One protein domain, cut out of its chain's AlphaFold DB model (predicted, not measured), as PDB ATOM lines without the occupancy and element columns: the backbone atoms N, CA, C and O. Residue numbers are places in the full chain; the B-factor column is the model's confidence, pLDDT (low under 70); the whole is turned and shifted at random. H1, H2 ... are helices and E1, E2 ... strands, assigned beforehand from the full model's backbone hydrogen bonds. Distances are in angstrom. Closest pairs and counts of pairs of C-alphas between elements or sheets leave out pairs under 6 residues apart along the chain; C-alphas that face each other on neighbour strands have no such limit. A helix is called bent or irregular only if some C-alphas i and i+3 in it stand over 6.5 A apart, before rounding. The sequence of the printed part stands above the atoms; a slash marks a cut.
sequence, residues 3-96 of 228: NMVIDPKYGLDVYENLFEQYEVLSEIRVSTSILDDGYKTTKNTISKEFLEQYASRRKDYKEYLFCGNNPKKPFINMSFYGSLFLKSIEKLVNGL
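AT A GLANCE: This is residues 3 to 96 of the 228 residues of an uncharacterized protein of Clostridium sp. (UniProt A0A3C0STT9). Two short parallel strands, E1 and E2, lie side by side, and the first part of H4, residues 78 to 85, packs mainly on E2. H3, the longest helix, touches the steeply tilted H4 with its residues 58 to 62 and H1 with its residues 50 to 54, while the tiny H2 sits at the corner after H1, with its centre the farthest of the elements from the mean of the C-alphas, 15.8 A. The loop tip at residues 38 to 43 and the end at residues 90 to 96 stick out. The printed part has 94 residues with four named helices and two named strands, in the order E1, H1, H2, E2, H3, H4; the class is mostly helix. It is compact, with a radius of gyration of the C-alphas of 14.2 A and spans of 44 by 39 by 23 A.

HOW THE PARTS SIT: E1, residues 3 to 6, and E2, residues 30 to 34, are parallel neighbours at 36 degrees; N 4 and O 31 are 2.7 A apart and N 33 and O 4 are 3.0 A apart, within hydrogen-bond range. H1, residues 12 to 21, and H2, residues 24 to 27, lie between these strands along the chain, a strand-helix-strand unit, two parallel neighbour strands joined through helices, with a right-handed crossover. H1 and H2 touch only at the corner, and only just, with 3 pairs of C-alphas within 8 A; the closest are those of Phe 19 and Leu 25, 5.5 A. H3, residues 48 to 67, touches H1 with residues 50 to 54 alone, at 71 degrees, only just about perpendicular; the closest C-alphas are those of Leu 12 and Phe 50, 5.9 A. H4, residues 78 to 94, touches H3 at a steep tilt of 67 degrees, only just short of about perpendicular, the same way; the closest C-alphas are those of Arg 58 and Phe 85, 6.2 A. The closest C-alphas of E2 and H4 are those of Ser 31 and Ser 83, 5.3 A. H2 and H4 are near each other; H1 and H4 are apart. Every O i to N i+4 pair is within hydrogen-bond range in H3, but 3 of 6 in H1 and 11 of 13 in H4; H2 is too short for such a pair.

IN THESE COORDINATES: E1 begins at C-alpha 3 (141.625, 138.802, 156.337). H1 measures 14.7 A, E2 13.2 A, and H3 27.8 A from C-alpha 48 (165.084, 144.435, 156.818). H4 measures 20.8 A and ends at C-alpha 94 (149.181, 133.950, 180.809); it has a kink of 60 degrees near residue 85 and is irregular, with C-alphas 84 and 87 at 7.6 A.

THE WHOLE: The two C-alphas farthest apart are those of Thr 41 and Gly 68, 44.8 A. The printed part has no cut. The link from E2 to H3 is long, residues 35 to 47. The mean pLDDT of the printed part is 89.3, and no printed residue is under 70.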
ATOM      1  N   ASN A   3     140.247 139.233 156.116       92.75
ATOM      2  CA  ASN A   3     141.625 138.802 156.337       92.75
ATOM      3  C   ASN A   3     142.573 139.570 155.406       92.75
ATOM      4  O   ASN A   3     142.397 139.543 154.190       92.75
ATOM      5  N   MET A   4     143.579 140.224 155.976       93.62
ATOM      6  CA  MET A   4     144.645 140.932 155.280       93.62
ATOM      7  C   MET A   4     145.905 140.063 155.268       93.62
ATOM      8  O   MET A   4     146.411 139.655 156.316       93.62
ATOM      9  N   VAL A   5     146.419 139.775 154.073       93.94
ATOM     10  CA  VAL A   5     147.664 139.019 153.912       93.94
ATOM     11  C   VAL A   5     148.837 139.992 153.849       93.94
ATOM     12  O   VAL A   5     148.867 140.865 152.987       93.94
ATOM     13  N   ILE A   6     149.798 139.828 154.754       95.19
ATOM     14  CA  ILE A   6     151.010 140.640 154.837       95.19
ATOM     15  C   ILE A   6     152.138 139.919 154.099       95.19
ATOM     16  O   ILE A   6     152.586 138.848 154.513       95.19
ATOM     17  N   ASP A   7     152.600 140.518 153.009       95.19
ATOM     18  CA  ASP A   7     153.841 140.171 152.325       95.19
ATOM     19  C   ASP A   7     155.038 140.851 153.032       95.19
ATOM     20  O   ASP A   7     155.158 142.083 152.989       95.19
ATOM     21  N   PRO A   8     155.936 140.076 153.677       94.44
ATOM     22  CA  PRO A   8     157.079 140.607 154.425       94.44
ATOM     23  C   PRO A   8     158.170 141.222 153.531       94.44
ATOM     24  O   PRO A   8     159.174 141.748 154.026       94.44
ATOM     25  N   LYS A   9     157.993 141.180 152.204       95.38
ATOM     26  CA  LYS A   9     158.824 141.928 151.259       95.38
ATOM     27  C   LYS A   9     158.726 143.440 151.474       95.38
ATOM     28  O   LYS A   9     159.694 144.142 151.195       95.38
ATOM     29  N   TYR A  10     157.591 143.927 151.969       96.19
ATOM     30  CA  TYR A  10     157.344 145.347 152.222       96.19
ATOM     31  C   TYR A  10     157.312 145.639 153.724       96.19
ATOM     32  O   TYR A  10     156.955 144.766 154.515       96.19
ATOM     33  N   GLY A  11     157.648 146.872 154.114       95.25
ATOM     34  CA  GLY A  11     157.462 147.353 155.484       95.25
ATOM     35  C   GLY A  11     155.993 147.322 155.930       95.25
ATOM     36  O   GLY A  11     155.073 147.375 155.110       95.25
ATOM     37  N   LEU A  12     155.767 147.263 157.245       93.88
ATOM     38  CA  LEU A  12     154.440 147.398 157.850       93.88
ATOM     39  C   LEU A  12     153.764 148.730 157.517       93.88
ATOM     40  O   LEU A  12     152.543 148.748 157.372       93.88
ATOM     41  N   ASP A  13     154.529 149.810 157.340       93.12
ATOM     42  CA  ASP A  13     153.974 151.128 157.011       93.12
ATOM     43  C   ASP A  13     153.125 151.096 155.725       93.12
ATOM     44  O   ASP A  13     152.114 151.786 155.646       93.12
ATOM     45  N   VAL A  14     153.453 150.238 154.748       94.44
ATOM     46  CA  VAL A  14     152.640 150.063 153.528       94.44
ATOM     47  C   VAL A  14     151.218 149.607 153.862       94.44
ATOM     48  O   VAL A  14     150.263 150.095 153.264       94.44
ATOM     49  N   TYR A  15     151.069 148.700 154.827       93.69
ATOM     50  CA  TYR A  15     149.770 148.183 155.259       93.69
ATOM     51  C   TYR A  15     149.044 149.172 156.168       93.69
ATOM     52  O   TYR A  15     147.829 149.305 156.075       93.69
ATOM     53  N   GLU A  16     149.777 149.890 157.019       91.81
ATOM     54  CA  GLU A  16     149.217 150.945 157.869       91.81
ATOM     55  C   GLU A  16     148.631 152.085 157.024       91.81
ATOM     56  O   GLU A  16     147.513 152.528 157.280       91.81
ATOM     57  N   ASN A  17     149.327 152.479 155.954       92.56
ATOM     58  CA  ASN A  17     148.875 153.522 155.032       92.56
ATOM     59  C   ASN A  17     147.566 153.155 154.309       92.56
ATOM     60  O   ASN A  17     146.838 154.050 153.883       92.56
ATOM     61  N   LEU A  18     147.216 151.867 154.188       93.81
ATOM     62  CA  LEU A  18     145.921 151.469 153.620       93.81
ATOM     63  C   LEU A  18     144.748 151.960 154.478       93.81
ATOM     64  O   LEU A  18     143.710 152.313 153.930       93.81
ATOM     65  N   PHE A  19     144.905 152.014 155.803       91.88
ATOM     66  CA  PHE A  19     143.857 152.497 156.708       91.88
ATOM     67  C   PHE A  19     143.659 154.014 156.625       91.88
ATOM     68  O   PHE A  19     142.568 154.502 156.904       91.88
ATOM     69  N   GLU A  20     144.693 154.753 156.213       88.94
ATOM     70  CA  GLU A  20     144.601 156.190 155.929       88.94
ATOM     71  C   GLU A  20     143.969 156.451 154.556       88.94
ATOM     72  O   GLU A  20     143.179 157.376 154.396       88.94
ATOM     73  N   GLN A  21     144.300 155.623 153.559       92.94
ATOM     74  CA  GLN A  21     143.770 155.744 152.198       92.94
ATOM     75  C   GLN A  21     142.304 155.316 152.089       92.94
ATOM     76  O   GLN A  21     141.560 155.864 151.276       92.94
ATOM     77  N   TYR A  22     141.893 154.325 152.882       92.00
ATOM     78  CA  TYR A  22     140.571 153.715 152.811       92.00
ATOM     79  C   TYR A  22     139.922 153.693 154.194       92.00
ATOM     80  O   TYR A  22     140.068 152.730 154.946       92.00
ATOM     81  N   GLU A  23     139.139 154.730 154.496       88.31
ATOM     82  CA  GLU A  23     138.437 154.907 155.779       88.31
ATOM     83  C   GLU A  23     137.616 153.672 156.193       88.31
ATOM     84  O   GLU A  23     137.647 153.261 157.353       88.31
ATOM     85  N   VAL A  24     136.987 152.990 155.228       90.12
ATOM     86  CA  VAL A  24     136.218 151.753 155.459       90.12
ATOM     87  C   VAL A  24     137.030 150.655 156.158       90.12
ATOM     88  O   VAL A  24     136.471 149.844 156.897       90.12
ATOM     89  N   LEU A  25     138.354 150.609 155.960       89.81
ATOM     90  CA  LEU A  25     139.216 149.622 156.612       89.81
ATOM     91  C   LEU A  25     139.340 149.871 158.119       89.81
ATOM     92  O   LEU A  25     139.569 148.926 158.874       89.81
ATOM     93  N   SER A  26     139.175 151.114 158.568       85.94
ATOM     94  CA  SER A  26     139.215 151.498 159.982       85.94
ATOM     95  C   SER A  26     137.929 151.119 160.725       85.94
ATOM     96  O   SER A  26     137.966 150.878 161.930       85.94
ATOM     97  N   GLU A  27     136.813 150.971 160.008       88.44
ATOM     98  CA  GLU A  27     135.507 150.600 160.574       88.44
ATOM     99  C   GLU A  27     135.265 149.084 160.637       88.44
ATOM    100  O   GLU A  27     134.380 148.607 161.350       88.44
ATOM    101  N   ILE A  28     136.051 148.292 159.904       90.69
ATOM    102  CA  ILE A  28     135.907 146.836 159.864       90.69
ATOM    103  C   ILE A  28     136.953 146.133 160.723       90.69
ATOM    104  O   ILE A  28     138.114 146.524 160.830       90.69
ATOM    105  N   ARG A  29     136.551 144.995 161.294       90.94
ATOM    106  CA  ARG A  29     137.480 144.095 161.980       90.94
ATOM    107  C   ARG A  29     138.396 143.408 160.967       90.94
ATOM    108  O   ARG A  29     137.915 142.609 160.152       90.94
ATOM    109  N   VAL A  30     139.695 143.666 161.081       92.44
ATOM    110  CA  VAL A  30     140.747 143.066 160.257       92.44
ATOM    111  C   VAL A  30     141.432 141.946 161.036       92.44
ATOM    112  O   VAL A  30     141.836 142.120 162.182       92.44
ATOM    113  N   SER A  31     141.545 140.779 160.409       92.19
ATOM    114  CA  SER A  31     142.481 139.731 160.810       92.19
ATOM    115  C   SER A  31     143.675 139.742 159.863       92.19
ATOM    116  O   SER A  31     143.553 140.175 158.723       92.19
ATOM    117  N   THR A  32     144.831 139.300 160.331       93.25
ATOM    118  CA  THR A  32     146.097 139.364 159.607       93.25
ATOM    119  C   THR A  32     146.734 137.989 159.514       93.25
ATOM    120  O   THR A  32     146.786 137.245 160.497       93.25
ATOM    121  N   SER A  33     147.312 137.686 158.359       92.50
ATOM    122  CA  SER A  33     148.141 136.499 158.143       92.50
ATOM    123  C   SER A  33     149.394 136.874 157.365       92.50
ATOM    124  O   SER A  33     149.293 137.595 156.378       92.50
ATOM    125  N   ILE A  34     150.559 136.370 157.759       92.31
ATOM    126  CA  ILE A  34     151.793 136.558 156.986       92.31
ATOM    127  C   ILE A  34     151.815 135.549 155.832       92.31
ATOM    128  O   ILE A  34     151.388 134.403 155.994       92.31
ATOM    129  N   LEU A  35     152.286 135.985 154.666       91.12
ATOM    130  CA  LEU A  35     152.386 135.168 153.461       91.12
ATOM    131  C   LEU A  35     153.243 133.906 153.701       91.12
ATOM    132  O   LEU A  35     154.430 133.998 154.005       91.12
ATOM    133  N   ASP A  36     152.644 132.726 153.514       84.50
ATOM    134  CA  ASP A  36     153.311 131.414 153.589       84.50
ATOM    135  C   ASP A  36     153.936 131.069 152.226       84.50
ATOM    136  O   ASP A  36     153.293 131.212 151.186       84.50
ATOM    137  N   ASP A  37     155.186 130.603 152.215       82.50
ATOM    138  CA  ASP A  37     155.877 130.132 151.003       82.50
ATOM    139  C   ASP A  37     156.109 128.622 150.991       82.50
ATOM    140  O   ASP A  37     156.974 128.127 150.270       82.50
ATOM    141  N   GLY A  38     155.353 127.871 151.795       75.25
ATOM    142  CA  GLY A  38     155.678 126.490 152.103       75.25
ATOM    143  C   GLY A  38     155.906 125.605 150.872       75.25
ATOM    144  O   GLY A  38     156.801 124.764 150.915       75.25
ATOM    145  N   TYR A  39     155.133 125.797 149.805       75.12
ATOM    146  CA  TYR A  39     155.236 125.028 148.558       75.12
ATOM    147  C   TYR A  39     155.842 125.815 147.392       75.12
ATOM    148  O   TYR A  39     155.867 125.313 146.269       75.12
ATOM    149  N   LYS A  40     156.315 127.048 147.614       78.50
ATOM    150  CA  LYS A  40     156.947 127.830 146.549       78.50
ATOM    151  C   LYS A  40     158.374 127.338 146.318       78.50
ATOM    152  O   LYS A  40     159.124 127.119 147.265       78.50
ATOM    153  N   THR A  41     158.762 127.231 145.049       75.88
ATOM    154  CA  THR A  41     160.151 126.963 144.640       75.88
ATOM    155  C   THR A  41     161.084 128.107 145.031       75.88
ATOM    156  O   THR A  41     162.224 127.874 145.424       75.88
ATOM    157  N   THR A  42     160.589 129.343 144.970       79.25
ATOM    158  CA  THR A  42     161.293 130.544 145.430       79.25
ATOM    159  C   THR A  42     160.705 131.011 146.757       79.25
ATOM    160  O   THR A  42     159.509 131.295 146.850       79.25
ATOM    161  N   LYS A  43     161.558 131.099 147.781       82.94
ATOM    162  CA  LYS A  43     161.186 131.582 149.115       82.94
ATOM    163  C   LYS A  43     160.818 133.063 149.102       82.94
ATOM    164  O   LYS A  43     161.357 133.837 148.309       82.94
ATOM    165  N   ASN A  44     159.895 133.452 149.980       85.50
ATOM    166  CA  ASN A  44     159.528 134.850 150.154       85.50
ATOM    167  C   ASN A  44     160.754 135.629 150.652       85.50
ATOM    168  O   ASN A  44     161.518 135.161 151.495       85.50
ATOM    169  N   THR A  45     160.941 136.839 150.133       90.00
ATOM    170  CA  THR A  45     161.972 137.747 150.638       90.00
ATOM    171  C   THR A  45     161.422 138.493 151.842       90.00
ATOM    172  O   THR A  45     160.376 139.127 151.740       90.00
ATOM    173  N   ILE A  46     162.133 138.445 152.966       92.50
ATOM    174  CA  ILE A  46     161.819 139.256 154.142       92.50
ATOM    175  C   ILE A  46     162.734 140.477 154.115       92.50
ATOM    176  O   ILE A  46     163.960 140.340 154.143       92.50
ATOM    177  N   SER A  47     162.150 141.669 154.019       96.00
ATOM    178  CA  SER A  47     162.925 142.910 154.030       96.00
ATOM    179  C   SER A  47     163.427 143.239 155.440       96.00
ATOM    180  O   SER A  47     162.780 142.924 156.440       96.00
ATOM    181  N   LYS A  48     164.585 143.907 155.534       96.50
ATOM    182  CA  LYS A  48     165.084 144.435 156.818       96.50
ATOM    183  C   LYS A  48     164.101 145.435 157.425       96.50
ATOM    184  O   LYS A  48     163.825 145.371 158.616       96.50
ATOM    185  N   GLU A  49     163.525 146.279 156.574       97.00
ATOM    186  CA  GLU A  49     162.501 147.253 156.943       97.00
ATOM    187  C   GLU A  49     161.298 146.583 157.623       97.00
ATOM    188  O   GLU A  49     160.868 147.026 158.686       97.00
ATOM    189  N   PHE A  50     160.797 145.471 157.071       96.69
ATOM    190  CA  PHE A  50     159.721 144.707 157.700       96.69
ATOM    191  C   PHE A  50     160.106 144.214 159.096       96.69
ATOM    192  O   PHE A  50     159.327 144.385 160.029       96.69
ATOM    193  N   LEU A  51     161.295 143.625 159.263       95.31
ATOM    194  CA  LEU A  51     161.747 143.104 160.561       95.31
ATOM    195  C   LEU A  51     161.860 144.209 161.616       95.31
ATOM    196  O   LEU A  51     161.389 144.040 162.742       95.31
ATOM    197  N   GLU A  52     162.459 145.339 161.245       96.00
ATOM    198  CA  GLU A  52     162.649 146.492 162.127       96.00
ATOM    199  C   GLU A  52     161.307 147.101 162.539       96.00
ATOM    200  O   GLU A  52     161.049 147.289 163.733       96.00
ATOM    201  N   GLN A  53     160.414 147.342 161.575       95.19
ATOM    202  CA  GLN A  53     159.085 147.879 161.852       95.19
ATOM    203  C   GLN A  53     158.252 146.888 162.667       95.19
ATOM    204  O   GLN A  53     157.650 147.285 163.658       95.19
ATOM    205  N   TYR A  54     158.252 145.595 162.335       94.75
ATOM    206  CA  TYR A  54     157.509 144.579 163.085       94.75
ATOM    207  C   TYR A  54     157.953 144.508 164.549       94.75
ATOM    208  O   TYR A  54     157.112 144.528 165.450       94.75
ATOM    209  N   ALA A  55     159.266 144.495 164.802       93.19
ATOM    210  CA  ALA A  55     159.810 144.514 166.155       93.19
ATOM    211  C   ALA A  55     159.457 145.814 166.902       93.19
ATOM    212  O   ALA A  55     159.009 145.758 168.051       93.19
ATOM    213  N   SER A  56     159.599 146.972 166.246       93.50
ATOM    214  CA  SER A  56     159.258 148.276 166.831       93.50
ATOM    215  C   SER A  56     157.770 148.367 167.178       93.50
ATOM    216  O   SER A  56     157.428 148.715 168.304       93.50
ATOM    217  N   ARG A  57     156.876 147.991 166.255       92.81
ATOM    218  CA  ARG A  57     155.420 148.018 166.470       92.81
ATOM    219  C   ARG A  57     154.986 147.075 167.576       92.81
ATOM    220  O   ARG A  57     154.139 147.440 168.384       92.81
ATOM    221  N   ARG A  58     155.580 145.881 167.643       92.56
ATOM    222  CA  ARG A  58     155.305 144.931 168.722       92.56
ATOM    223  C   ARG A  58     155.701 145.508 170.082       92.56
ATOM    224  O   ARG A  58     154.956 145.343 171.047       92.56
ATOM    225  N   LYS A  59     156.849 146.191 170.156       90.81
ATOM    226  CA  LYS A  59     157.306 146.876 171.372       90.81
ATOM    227  C   LYS A  59     156.356 148.008 171.767       90.81
ATOM    228  O   LYS A  59     155.875 147.993 172.896       90.81
ATOM    229  N   ASP A  60     156.037 148.912 170.844       91.44
ATOM    230  CA  ASP A  60     155.125 150.037 171.093       91.44
ATOM    231  C   ASP A  60     153.742 149.541 171.545       91.44
ATOM    232  O   ASP A  60     153.157 150.075 172.484       91.44
ATOM    233  N   TYR A  61     153.226 148.482 170.911       92.31
ATOM    234  CA  TYR A  61     151.926 147.900 171.253       92.31
ATOM    235  C   TYR A  61     151.928 147.304 172.661       92.31
ATOM    236  O   TYR A  61     150.987 147.498 173.426       92.31
ATOM    237  N   LYS A  62     153.016 146.630 173.043       90.19
ATOM    238  CA  LYS A  62     153.205 146.132 174.407       90.19
ATOM    239  C   LYS A  62     153.274 147.279 175.425       90.19
ATOM    240  O   LYS A  62     152.579 147.227 176.433       90.19
ATOM    241  N   GLU A  63     154.062 148.323 175.171       88.81
ATOM    242  CA  GLU A  63     154.167 149.481 176.075       88.81
ATOM    243  C   GLU A  63     152.835 150.228 176.228       88.81
ATOM    244  O   GLU A  63     152.475 150.623 177.335       88.81
ATOM    245  N   TYR A  64     152.069 150.364 175.146       89.50
ATOM    246  CA  TYR A  64     150.724 150.929 175.195       89.50
ATOM    247  C   TYR A  64     149.796 150.122 176.114       89.50
ATOM    248  O   TYR A  64     149.116 150.706 176.958       89.50
ATOM    249  N   LEU A  65     149.805 148.787 176.003       89.25
ATOM    250  CA  LEU A  65     148.943 147.918 176.812       89.25
ATOM    251  C   LEU A  65     149.292 147.924 178.311       89.25
ATOM    252  O   LEU A  65     148.377 147.873 179.130       89.25
ATOM    253  N   PHE A  66     150.577 147.965 178.682       88.31
ATOM    254  CA  PHE A  66     151.001 147.777 180.084       88.31
ATOM    255  C   PHE A  66     151.484 149.042 180.794       88.31
ATOM    256  O   PHE A  66     151.364 149.127 182.015       88.31
ATOM    257  N   CYS A  67     152.019 150.023 180.068       84.38
ATOM    258  CA  CYS A  67     152.541 151.260 180.656       84.38
ATOM    259  C   CYS A  67     151.605 152.455 180.456       84.38
ATOM    260  O   CYS A  67     151.816 153.489 181.080       84.38
ATOM    261  N   GLY A  68     150.605 152.350 179.572       78.62
ATOM    262  CA  GLY A  68     149.795 153.500 179.165       78.62
ATOM    263  C   GLY A  68     150.605 154.567 178.417       78.62
ATOM    264  O   GLY A  68     150.160 155.709 178.305       78.62
ATOM    265  N   ASN A  69     151.796 154.213 177.921       75.31
ATOM    266  CA  ASN A  69     152.629 155.113 177.136       75.31
ATOM    267  C   ASN A  69     151.984 155.358 175.772       75.31
ATOM    268  O   ASN A  69     151.530 154.425 175.104       75.31
ATOM    269  N   ASN A  70     152.003 156.616 175.332       75.94
ATOM    270  CA  ASN A  70     151.585 156.946 173.978       75.94
ATOM    271  C   ASN A  70     152.626 156.418 172.982       75.94
ATOM    272  O   ASN A  70     153.804 156.778 173.091       75.94
ATOM    273  N   PRO A  71     152.220 155.584 172.007       79.75
ATOM    274  CA  PRO A  71     153.138 155.084 170.998       79.75
ATOM    275  C   PRO A  71     153.664 156.244 170.145       79.75
ATOM    276  O   PRO A  71     152.972 157.243 169.935       79.75
ATOM    277  N   LYS A  72     154.881 156.099 169.600       77.25
ATOM    278  CA  LYS A  72     155.497 157.131 168.740       77.25
ATOM    279  C   LYS A  72     154.651 157.463 167.509       77.25
ATOM    280  O   LYS A  72     154.678 158.595 167.039       77.25
ATOM    281  N   LYS A  73     153.914 156.480 166.990       77.94
ATOM    282  CA  LYS A  73     152.894 156.663 165.953       77.94
ATOM    283  C   LYS A  73     151.597 155.996 166.430       77.94
ATOM    284  O   LYS A  73     151.667 154.887 166.964       77.94
ATOM    285  N   PRO A  74     150.440 156.659 166.266       80.25
ATOM    286  CA  PRO A  74     149.159 156.160 166.751       80.25
ATOM    287  C   PRO A  74     148.751 154.855 166.061       80.25
ATOM    288  O   PRO A  74     149.040 154.639 164.884       80.25
ATOM    289  N   PHE A  75     148.034 153.996 166.787       84.56
ATOM    290  CA  PHE A  75     147.449 152.779 166.230       84.56
ATOM    291  C   PHE A  75     146.156 153.111 165.479       84.56
ATOM    292  O   PHE A  75     145.099 153.246 166.089       84.56
ATOM    293  N   ILE A  76     146.249 153.231 164.153       80.69
ATOM    294  CA  ILE A  76     145.146 153.675 163.277       80.69
ATOM    295  C   ILE A  76     143.971 152.677 163.281       80.69
ATOM    296  O   ILE A  76     142.815 153.078 163.208       80.69
ATOM    297  N   ASN A  77     144.246 151.377 163.453       86.19
ATOM    298  CA  ASN A  77     143.223 150.348 163.648       86.19
ATOM    299  C   ASN A  77     143.670 149.325 164.708       86.19
ATOM    300  O   ASN A  77     144.564 148.512 164.477       86.19
ATOM    301  N   MET A  78     143.006 149.317 165.867       88.06
ATOM    302  CA  MET A  78     143.355 148.425 166.981       88.06
ATOM    303  C   MET A  78     143.177 146.936 166.641       88.06
ATOM    304  O   MET A  78     143.907 146.091 167.153       88.06
ATOM    305  N   SER A  79     142.236 146.589 165.755       89.50
ATOM    306  CA  SER A  79     142.019 145.196 165.346       89.50
ATOM    307  C   SER A  79     143.166 144.646 164.495       89.50
ATOM    308  O   SER A  79     143.513 143.477 164.649       89.50
ATOM    309  N   PHE A  80     143.814 145.491 163.685       92.62
ATOM    310  CA  PHE A  80     145.006 145.128 162.916       92.62
ATOM    311  C   PHE A  80     146.178 144.765 163.839       92.62
ATOM    312  O   PHE A  80     146.683 143.644 163.786       92.62
ATOM    313  N   TYR A  81     146.552 145.666 164.752       92.31
ATOM    314  CA  TYR A  81     147.631 145.413 165.718       92.31
ATOM    315  C   TYR A  81     147.285 144.290 166.696       92.31
ATOM    316  O   TYR A  81     148.130 143.449 167.007       92.31
ATOM    317  N   GLY A  82     146.023 144.219 167.123       92.94
ATOM    318  CA  GLY A  82     145.518 143.119 167.929       92.94
ATOM    319  C   GLY A  82     145.672 141.778 167.213       92.94
ATOM    320  O   GLY A  82     146.181 140.821 167.794       92.94
ATOM    321  N   SER A  83     145.321 141.702 165.929       92.31
ATOM    322  CA  SER A  83     145.495 140.479 165.144       92.31
ATOM    323  C   SER A  83     146.967 140.088 164.959       92.31
ATOM    324  O   SER A  83     147.261 138.893 164.899       92.31
ATOM    325  N   LEU A  84     147.887 141.055 164.893       93.00
ATOM    326  CA  LEU A  84     149.321 140.787 164.756       93.00
ATOM    327  C   LEU A  84     149.975 140.336 166.060       93.00
ATOM    328  O   LEU A  84     150.750 139.379 166.072       93.00
ATOM    329  N   PHE A  85     149.686 141.027 167.161       94.19
ATOM    330  CA  PHE A  85     150.520 140.946 168.359       94.19
ATOM    331  C   PHE A  85     149.797 140.411 169.586       94.19
ATOM    332  O   PHE A  85     150.458 139.791 170.424       94.19
ATOM    333  N   LEU A  86     148.473 140.593 169.698       92.12
ATOM    334  CA  LEU A  86     147.740 140.316 170.938       92.12
ATOM    335  C   LEU A  86     147.921 138.871 171.390       92.12
ATOM    336  O   LEU A  86     148.312 138.662 172.527       92.12
ATOM    337  N   LYS A  87     147.780 137.885 170.496       88.88
ATOM    338  CA  LYS A  87     147.985 136.466 170.847       88.88
ATOM    339  C   LYS A  87     149.375 136.185 171.418       88.88
ATOM    340  O   LYS A  87     149.520 135.368 172.322       88.88
ATOM    341  N   SER A  88     150.410 136.833 170.875       88.69
ATOM    342  CA  SER A  88     151.779 136.653 171.371       88.69
ATOM    343  C   SER A  88     151.957 137.259 172.764       88.69
ATOM    344  O   SER A  88     152.670 136.695 173.585       88.69
ATOM    345  N   ILE A  89     151.276 138.374 173.037       90.75
ATOM    346  CA  ILE A  89     151.312 139.074 174.321       90.75
ATOM    347  C   ILE A  89     150.458 138.348 175.360       90.75
ATOM    348  O   ILE A  89     150.932 138.116 176.461       90.75
ATOM    349  N   GLU A  90     149.248 137.916 175.009       90.69
ATOM    350  CA  GLU A  90     148.393 137.075 175.856       90.69
ATOM    351  C   GLU A  90     149.146 135.836 176.328       90.69
ATOM    352  O   GLU A  90     149.028 135.439 177.481       90.69
ATOM    353  N   LYS A  91     149.967 135.244 175.456       88.38
ATOM    354  CA  LYS A  91     150.815 134.115 175.825       88.38
ATOM    355  C   LYS A  91     151.836 134.479 176.907       88.38
ATOM    356  O   LYS A  91     151.994 133.711 177.845       88.38
ATOM    357  N   LEU A  92     152.482 135.642 176.801       89.69
ATOM    358  CA  LEU A  92     153.412 136.138 177.822       89.69
ATOM    359  C   LEU A  92     152.694 136.425 179.148       89.69
ATOM    360  O   LEU A  92     153.180 136.011 180.191       89.69
ATOM    361  N   VAL A  93     151.523 137.070 179.094       88.50
ATOM    362  CA  VAL A  93     150.710 137.417 180.275       88.50
ATOM    363  C   VAL A  93     150.205 136.175 180.998       88.50
ATOM    364  O   VAL A  93     150.302 136.086 182.218       88.50
ATOM    365  N   ASN A  94     149.668 135.211 180.250       86.06
ATOM    366  CA  ASN A  94     149.181 133.950 180.809       86.06
ATOM    367  C   ASN A  94     150.336 133.043 181.261       86.06
ATOM    368  O   ASN A  94     150.129 132.126 182.056       86.06
ATOM    369  N   GLY A  95     151.541 133.300 180.753       82.00
ATOM    370  CA  GLY A  95     152.773 132.647 181.148       82.00
ATOM    371  C   GLY A  95     152.787 131.141 180.921       82.00
ATOM    372  O   GLY A  95     152.168 130.596 180.003       82.00
ATOM    373  N   LEU A  96     153.566 130.461 181.760       82.38
ATOM    374  CA  LEU A  96     153.623 129.007 181.812       82.38
ATOM    375  C   LEU A  96     152.764 128.524 182.977       82.38
ATOM    376  O   LEU A  96     153.051 128.829 184.132       82.38
TER     377      LEU A  96